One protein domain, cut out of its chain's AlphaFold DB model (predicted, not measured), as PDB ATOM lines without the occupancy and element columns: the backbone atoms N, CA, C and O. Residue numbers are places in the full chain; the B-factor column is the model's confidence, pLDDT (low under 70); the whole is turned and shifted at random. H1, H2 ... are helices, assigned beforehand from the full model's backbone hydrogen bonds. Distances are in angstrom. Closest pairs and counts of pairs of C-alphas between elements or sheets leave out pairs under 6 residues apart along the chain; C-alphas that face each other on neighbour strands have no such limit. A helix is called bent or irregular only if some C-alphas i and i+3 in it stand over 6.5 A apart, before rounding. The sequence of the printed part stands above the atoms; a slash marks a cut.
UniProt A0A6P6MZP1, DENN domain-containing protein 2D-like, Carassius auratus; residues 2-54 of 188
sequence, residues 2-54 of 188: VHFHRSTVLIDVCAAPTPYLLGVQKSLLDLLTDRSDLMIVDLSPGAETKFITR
ATOM      1  N   VAL A   2     -23.494  18.948  25.761       39.78
ATOM      2  CA  VAL A   2     -22.642  17.871  25.185       39.78
ATOM      3  C   VAL A   2     -22.675  17.804  23.645       39.78
ATOM      4  O   VAL A   2     -21.641  17.593  23.019       39.78
ATOM      5  N   HIS A   3     -23.831  18.048  23.015       43.97
ATOM      6  CA  HIS A   3     -23.938  18.101  21.547       43.97
ATOM      7  C   HIS A   3     -23.167  19.280  20.935       43.97
ATOM      8  O   HIS A   3     -22.468  19.103  19.947       43.97
ATOM      9  N   PHE A   4     -23.238  20.456  21.564       43.50
ATOM     10  CA  PHE A   4     -22.594  21.676  21.073       43.50
ATOM     11  C   PHE A   4     -21.060  21.580  21.137       43.50
ATOM     12  O   PHE A   4     -20.385  21.959  20.190       43.50
ATOM     13  N   HIS A   5     -20.513  20.980  22.202       49.34
ATOM     14  CA  HIS A   5     -19.070  20.712  22.321       49.34
ATOM     15  C   HIS A   5     -18.556  19.680  21.304       49.34
ATOM     16  O   HIS A   5     -17.418  19.766  20.860       49.34
ATOM     17  N   ARG A   6     -19.379  18.697  20.911       53.22
ATOM     18  CA  ARG A   6     -19.009  17.735  19.858       53.22
ATOM     19  C   ARG A   6     -19.027  18.366  18.463       53.22
ATOM     20  O   ARG A   6     -18.215  17.987  17.626       53.22
ATOM     21  N   SER A   7     -19.921  19.326  18.230       58.62
ATOM     22  CA  SER A   7     -20.020  20.071  16.972       58.62
ATOM     23  C   SER A   7     -18.822  20.991  16.729       58.62
ATOM     24  O   SER A   7     -18.328  21.033  15.607       58.62
ATOM     25  N   THR A   8     -18.320  21.680  17.759       60.56
ATOM     26  CA  THR A   8     -17.148  22.568  17.627       60.56
ATOM     27  C   THR A   8     -15.860  21.786  17.377       60.56
ATOM     28  O   THR A   8     -15.116  22.125  16.470       60.56
ATOM     29  N   VAL A   9     -15.656  20.667  18.085       69.00
ATOM     30  CA  VAL A   9     -14.478  19.801  17.883       69.00
ATOM     31  C   VAL A   9     -14.418  19.249  16.458       69.00
ATOM     32  O   VAL A   9     -13.336  19.143  15.892       69.00
ATOM     33  N   LEU A  10     -15.563  18.913  15.857       73.12
ATOM     34  CA  LEU A  10     -15.596  18.445  14.472       73.12
ATOM     35  C   LEU A  10     -15.141  19.536  13.490       73.12
ATOM     36  O   LEU A  10     -14.358  19.246  12.592       73.12
ATOM     37  N   ILE A  11     -15.608  20.771  13.677       73.31
ATOM     38  CA  ILE A  11     -15.212  21.911  12.839       73.31
ATOM     39  C   ILE A  11     -13.708  22.179  12.985       73.31
ATOM     40  O   ILE A  11     -13.015  22.300  11.979       73.31
ATOM     41  N   ASP A  12     -13.193  22.185  14.216       73.94
ATOM     42  CA  ASP A  12     -11.778  22.451  14.494       73.94
ATOM     43  C   ASP A  12     -10.859  21.367  13.909       73.94
ATOM     44  O   ASP A  12      -9.807  21.672  13.348       73.94
ATOM     45  N   VAL A  13     -11.265  20.095  13.992       76.25
ATOM     46  CA  VAL A  13     -10.529  18.982  13.371       76.25
ATOM     47  C   VAL A  13     -10.566  19.095  11.851       76.25
ATOM     48  O   VAL A  13      -9.544  18.870  11.210       76.25
ATOM     49  N   CYS A  14     -11.707  19.473  11.267       76.56
ATOM     50  CA  CYS A  14     -11.812  19.639   9.821       76.56
ATOM     51  C   CYS A  14     -11.031  20.844   9.275       76.56
ATOM     52  O   CYS A  14     -10.697  20.872   8.096       76.56
ATOM     53  N   ALA A  15     -10.709  21.814  10.130       77.19
ATOM     54  CA  ALA A  15      -9.848  22.944   9.799       77.19
ATOM     55  C   ALA A  15      -8.346  22.639   9.982       77.19
ATOM     56  O   ALA A  15      -7.506  23.513   9.757       77.19
ATOM     57  N   ALA A  16      -7.980  21.428  10.421       78.12
ATOM     58  CA  ALA A  16      -6.587  21.085  10.666       78.12
ATOM     59  C   ALA A  16      -5.781  21.034   9.351       78.12
ATOM     60  O   ALA A  16      -6.203  20.391   8.392       78.12
ATOM     61  N   PRO A  17      -4.570  21.625   9.308       76.06
ATOM     62  CA  PRO A  17      -3.732  21.633   8.106       76.06
ATOM     63  C   PRO A  17      -3.060  20.277   7.827       76.06
ATOM     64  O   PRO A  17      -2.446  20.080   6.780       76.06
ATOM     65  N   THR A  18      -3.110  19.349   8.783       82.25
ATOM     66  CA  THR A  18      -2.526  18.009   8.670       82.25
ATOM     67  C   THR A  18      -3.555  17.011   8.144       82.25
ATOM     68  O   THR A  18      -4.668  17.005   8.667       82.25
ATOM     69  N   PRO A  19      -3.196  16.106   7.213       86.50
ATOM     70  CA  PRO A  19      -4.124  15.092   6.719       86.50
ATOM     71  C   PRO A  19      -4.725  14.244   7.849       86.50
ATOM     72  O   PRO A  19      -4.003  13.789   8.738       86.50
ATOM     73  N   TYR A  20      -6.029  13.977   7.784       88.44
ATOM     74  CA  TYR A  20      -6.746  13.132   8.741       88.44
ATOM     75  C   TYR A  20      -7.737  12.200   8.038       88.44
ATOM     76  O   TYR A  20      -8.179  12.446   6.917       88.44
ATOM     77  N   LEU A  21      -8.115  11.127   8.735       90.88
ATOM     78  CA  LEU A  21      -9.224  10.255   8.362       90.88
ATOM     79  C   LEU A  21     -10.239  10.259   9.504       90.88
ATOM     80  O   LEU A  21      -9.913   9.853  10.618       90.88
ATOM     81  N   LEU A  22     -11.459  10.715   9.226       89.81
ATOM     82  CA  LEU A  22     -12.490  10.902  10.241       89.81
ATOM     83  C   LEU A  22     -13.817  10.279   9.804       89.81
ATOM     84  O   LEU A  22     -14.337  10.583   8.733       89.81
ATOM     85  N   GLY A  23     -14.378   9.421  10.655       90.31
ATOM     86  CA  GLY A  23     -15.739   8.912  10.500       90.31
ATOM     87  C   GLY A  23     -16.733   9.807  11.233       90.31
ATOM     88  O   GLY A  23     -16.593  10.024  12.436       90.31
ATOM     89  N   VAL A  24     -17.749  10.304  10.526       87.44
ATOM     90  CA  VAL A  24     -18.794  11.174  11.091       87.44
ATOM     91  C   VAL A  24     -20.190  10.669  10.754       87.44
ATOM     92  O   VAL A  24     -20.413  10.037   9.722       87.44
ATOM     93  N   GLN A  25     -21.154  10.971  11.624       88.31
ATOM     94  CA  GLN A  25     -22.562  10.741  11.319       88.31
ATOM     95  C   GLN A  25     -23.032  11.749  10.265       88.31
ATOM     96  O   GLN A  25     -22.739  12.939  10.368       88.31
ATOM     97  N   LYS A  26     -23.828  11.290   9.292       86.19
ATOM     98  CA  LYS A  26     -24.353  12.123   8.197       86.19
ATOM     99  C   LYS A  26     -25.101  13.377   8.678       86.19
ATOM    100  O   LYS A  26     -25.018  14.407   8.026       86.19
ATOM    101  N   SER A  27     -25.759  13.324   9.839       87.69
ATOM    102  CA  SER A  27     -26.451  14.470  10.453       87.69
ATOM    103  C   SER A  27     -25.532  15.631  10.849       87.69
ATOM    104  O   SER A  27     -26.017  16.730  11.090       87.69
ATOM    105  N   LEU A  28     -24.220  15.403  10.945       86.06
ATOM    106  CA  LEU A  28     -23.238  16.436  11.273       86.06
ATOM    107  C   LEU A  28     -22.643  17.099  10.028       86.06
ATOM    108  O   LEU A  28     -21.901  18.067  10.160       86.06
ATOM    109  N   LEU A  29     -22.961  16.603   8.829       85.75
ATOM    110  CA  LEU A  29     -22.419  17.127   7.579       85.75
ATOM    111  C   LEU A  29     -22.787  18.601   7.372       85.75
ATOM    112  O   LEU A  29     -21.945  19.388   6.950       85.75
ATOM    113  N   ASP A  30     -24.012  18.989   7.729       84.50
ATOM    114  CA  ASP A  30     -24.512  20.362   7.579       84.50
ATOM    115  C   ASP A  30     -23.772  21.380   8.458       84.50
ATOM    116  O   ASP A  30     -23.841  22.578   8.202       84.50
ATOM    117  N   LEU A  31     -23.013  20.918   9.456       83.88
ATOM    118  CA  LEU A  31     -22.169  21.778  10.290       83.88
ATOM    119  C   LEU A  31     -20.854  22.168   9.596       83.88
ATOM    120  O   LEU A  31     -20.222  23.143  10.000       83.88
ATOM    121  N   LEU A  32     -20.437  21.427   8.564       82.12
ATOM    122  CA  LEU A  32     -19.237  21.728   7.783       82.12
ATOM    123  C   LEU A  32     -19.555  22.825   6.766       82.12
ATOM    124  O   LEU A  32     -20.163  22.557   5.726       82.12
ATOM    125  N   THR A  33     -19.159  24.051   7.102       77.06
ATOM    126  CA  THR A  33     -19.390  25.269   6.310       77.06
ATOM    127  C   THR A  33     -18.413  25.411   5.148       77.06
ATOM    128  O   THR A  33     -18.829  25.832   4.074       77.06
ATOM    129  N   ASP A  34     -17.156  25.007   5.337       81.62
ATOM    130  CA  ASP A  34     -16.165  24.899   4.267       81.62
ATOM    131  C   ASP A  34     -15.819  23.428   4.009       81.62
ATOM    132  O   ASP A  34     -15.617  22.638   4.935       81.62
ATOM    133  N   ARG A  35     -15.829  23.048   2.732       82.56
ATOM    134  CA  ARG A  35     -15.605  21.678   2.261       82.56
ATOM    135  C   ARG A  35     -14.685  21.629   1.039       82.56
ATOM    136  O   ARG A  35     -14.585  20.560   0.441       82.56
ATOM    137  N   SER A  36     -14.065  22.749   0.640       82.00
ATOM    138  CA  SER A  36     -13.270  22.819  -0.599       82.00
ATOM    139  C   SER A  36     -12.118  21.817  -0.610       82.00
ATOM    140  O   SER A  36     -11.846  21.201  -1.638       82.00
ATOM    141  N   ASP A  37     -11.517  21.599   0.559       85.06
ATOM    142  CA  ASP A  37     -10.311  20.788   0.722       85.06
ATOM    143  C   ASP A  37     -10.619  19.428   1.378       85.06
ATOM    144  O   ASP A  37      -9.737  18.758   1.916       85.06
ATOM    145  N   LEU A  38     -11.888  18.996   1.339       89.12
ATOM    146  CA  LEU A  38     -12.354  17.743   1.933       89.12
ATOM    147  C   LEU A  38     -12.801  16.747   0.864       89.12
ATOM    148  O   LEU A  38     -13.634  17.062   0.015       89.12
ATOM    149  N   MET A  39     -12.358  15.495   0.980       91.81
ATOM    150  CA  MET A  39     -12.971  14.361   0.282       91.81
ATOM    151  C   MET A  39     -13.953  13.655   1.222       91.81
ATOM    152  O   MET A  39     -13.544  12.974   2.162       91.81
ATOM    153  N   ILE A  40     -15.255  13.807   0.970       92.94
ATOM    154  CA  ILE A  40     -16.320  13.244   1.810       92.94
ATOM    155  C   ILE A  40     -16.995  12.087   1.071       92.94
ATOM    156  O   ILE A  40     -17.490  12.251  -0.047       92.94
ATOM    157  N   VAL A  41     -17.054  10.923   1.722       94.50
ATOM    158  CA  VAL A  41     -17.629   9.691   1.164       94.50
ATOM    159  C   VAL A  41     -18.840   9.240   1.986       94.50
ATOM    160  O   VAL A  41     -18.729   8.995   3.185       94.50
ATOM    161  N   ASP A  42     -19.995   9.092   1.336       93.94
ATOM    162  CA  ASP A  42     -21.209   8.538   1.931       93.94
ATOM    163  C   ASP A  42     -21.180   7.002   1.908       93.94
ATOM    164  O   ASP A  42     -21.415   6.337   0.891       93.94
ATOM    165  N   LEU A  43     -20.902   6.417   3.068       92.62
ATOM    166  CA  LEU A  43     -20.873   4.970   3.253       92.62
ATOM    167  C   LEU A  43     -22.259   4.370   3.544       92.62
ATOM    168  O   LEU A  43     -22.363   3.149   3.658       92.62
ATOM    169  N   SER A  44     -23.324   5.176   3.624       91.00
ATOM    170  CA  SER A  44     -24.663   4.668   3.928       91.00
ATOM    171  C   SER A  44     -25.203   3.730   2.829       91.00
ATOM    172  O   SER A  44     -24.897   3.897   1.634       91.00
ATOM    173  N   PRO A  45     -25.986   2.701   3.210       89.50
ATOM    174  CA  PRO A  45     -26.699   1.866   2.251       89.50
ATOM    175  C   PRO A  45     -27.676   2.707   1.422       89.50
ATOM    176  O   PRO A  45     -28.392   3.538   1.971       89.50
ATOM    177  N   GLY A  46     -27.715   2.486   0.107       88.06
ATOM    178  CA  GLY A  46     -28.666   3.166  -0.783       88.06
ATOM    179  C   GLY A  46     -28.331   4.619  -1.139       88.06
ATOM    180  O   GLY A  46     -29.143   5.264  -1.790       88.06
ATOM    181  N   ALA A  47     -27.159   5.141  -0.758       88.19
ATOM    182  CA  ALA A  47     -26.707   6.456  -1.221       88.19
ATOM    183  C   ALA A  47     -26.624   6.504  -2.760       88.19
ATOM    184  O   ALA A  47     -25.942   5.669  -3.359       88.19
ATOM    185  N   GLU A  48     -27.281   7.493  -3.378       86.00
ATOM    186  CA  GLU A  48     -27.300   7.695  -4.838       86.00
ATOM    187  C   GLU A  48     -25.888   7.908  -5.404       86.00
ATOM    188  O   GLU A  48     -25.518   7.327  -6.422       86.00
ATOM    189  N   THR A  49     -25.069   8.689  -4.695       89.31
ATOM    190  CA  THR A  49     -23.656   8.917  -5.008       89.31
ATOM    191  C   THR A  49     -22.792   8.637  -3.788       89.31
ATOM    192  O   THR A  49     -23.080   9.102  -2.688       89.31
ATOM    193  N   LYS A  50     -21.683   7.913  -3.981       91.12
ATOM    194  CA  LYS A  50     -20.734   7.632  -2.893       91.12
ATOM    195  C   LYS A  50     -19.855   8.822  -2.528       91.12
ATOM    196  O   LYS A  50     -19.513   8.956  -1.366       91.12
ATOM    197  N   PHE A  51     -19.502   9.682  -3.475       92.88
ATOM    198  CA  PHE A  51     -18.716  10.884  -3.194       92.88
ATOM    199  C   PHE A  51     -19.651  12.080  -3.039       92.88
ATOM    200  O   PHE A  51     -20.397  12.387  -3.965       92.88
ATOM    201  N   ILE A  52     -19.607  12.731  -1.877       91.94
ATOM    202  CA  ILE A  52     -20.314  13.992  -1.613       91.94
ATOM    203  C   ILE A  52     -19.445  15.166  -2.073       91.94
ATOM    204  O   ILE A  52     -19.940  16.092  -2.708       91.94
ATOM    205  N   THR A  53     -18.145  15.111  -1.785       92.19
ATOM    206  CA  THR A  53     -17.151  16.078  -2.267       92.19
ATOM    207  C   THR A  53     -15.920  15.351  -2.789       92.19
ATOM    208  O   THR A  53     -15.636  14.210  -2.406       92.19
ATOM    209  N   ARG A  54     -15.209  16.014  -3.698       92.25
ATOM    210  CA  ARG A  54     -13.998  15.531  -4.363       92.25
ATOM    211  C   ARG A  54     -13.001  16.680  -4.440       92.25
ATOM    212  O   ARG A  54     -13.413  17.818  -4.638       92.25
TER     213      ARG A  54
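AT A GLANCE: This is residues 2 to 54 of the 188 residues of the protein "DENN domain-containing protein 2D-like" of Carassius auratus (UniProt A0A6P6MZP1). Little regular structure is seen here: a loose-looking run of loops with helix H1 along one side, and the short helix H2 set crosswise to it. After H2 the unnamed residues 32 to 54 wind away from H1, and the last of them fold back near Gly 46. The printed part has 53 residues with two named helices, H1 then H2, and no named strand; the class is all helix, with 19 residues in named elements. It is only just compact, close to loose, with a radius of gyration of the C-alphas of 11.6 A and spans of 31 by 25 by 18 A.

HOW THE PARTS SIT: H1, residues 2 to 14, and H2, residues 26 to 31, only just touch, with 3 pairs of C-alphas within 8 A. H1 touches with residues 7 to 11 alone; the closest C-alphas, of Ser 7 and Leu 31, are 7.2 A apart. Their lines are about perpendicular, at 75 degrees. In H1 every O i to N i+4 pair is within hydrogen-bond range; in H2 0 of 2 are, beside 2 of 3 O i to N i+3 pairs.

IN THESE COORDINATES: H1 begins at C-alpha 2 (-22.642, 17.871, 25.185) and is 18.9 A long. H2, 10.1 A long, ends at C-alpha 31 (-22.169, 21.778, 10.290); it is only just irregular, with C-alphas 27 and 30 at 6.8 A.

THE WHOLE: The C-alphas farthest apart, of Pro 17 and Gly 46, are 32.3 A apart. The printed part has no cut, and the link H1 to H2 is long. In this model, residues 2 to 9 have pLDDT under 70.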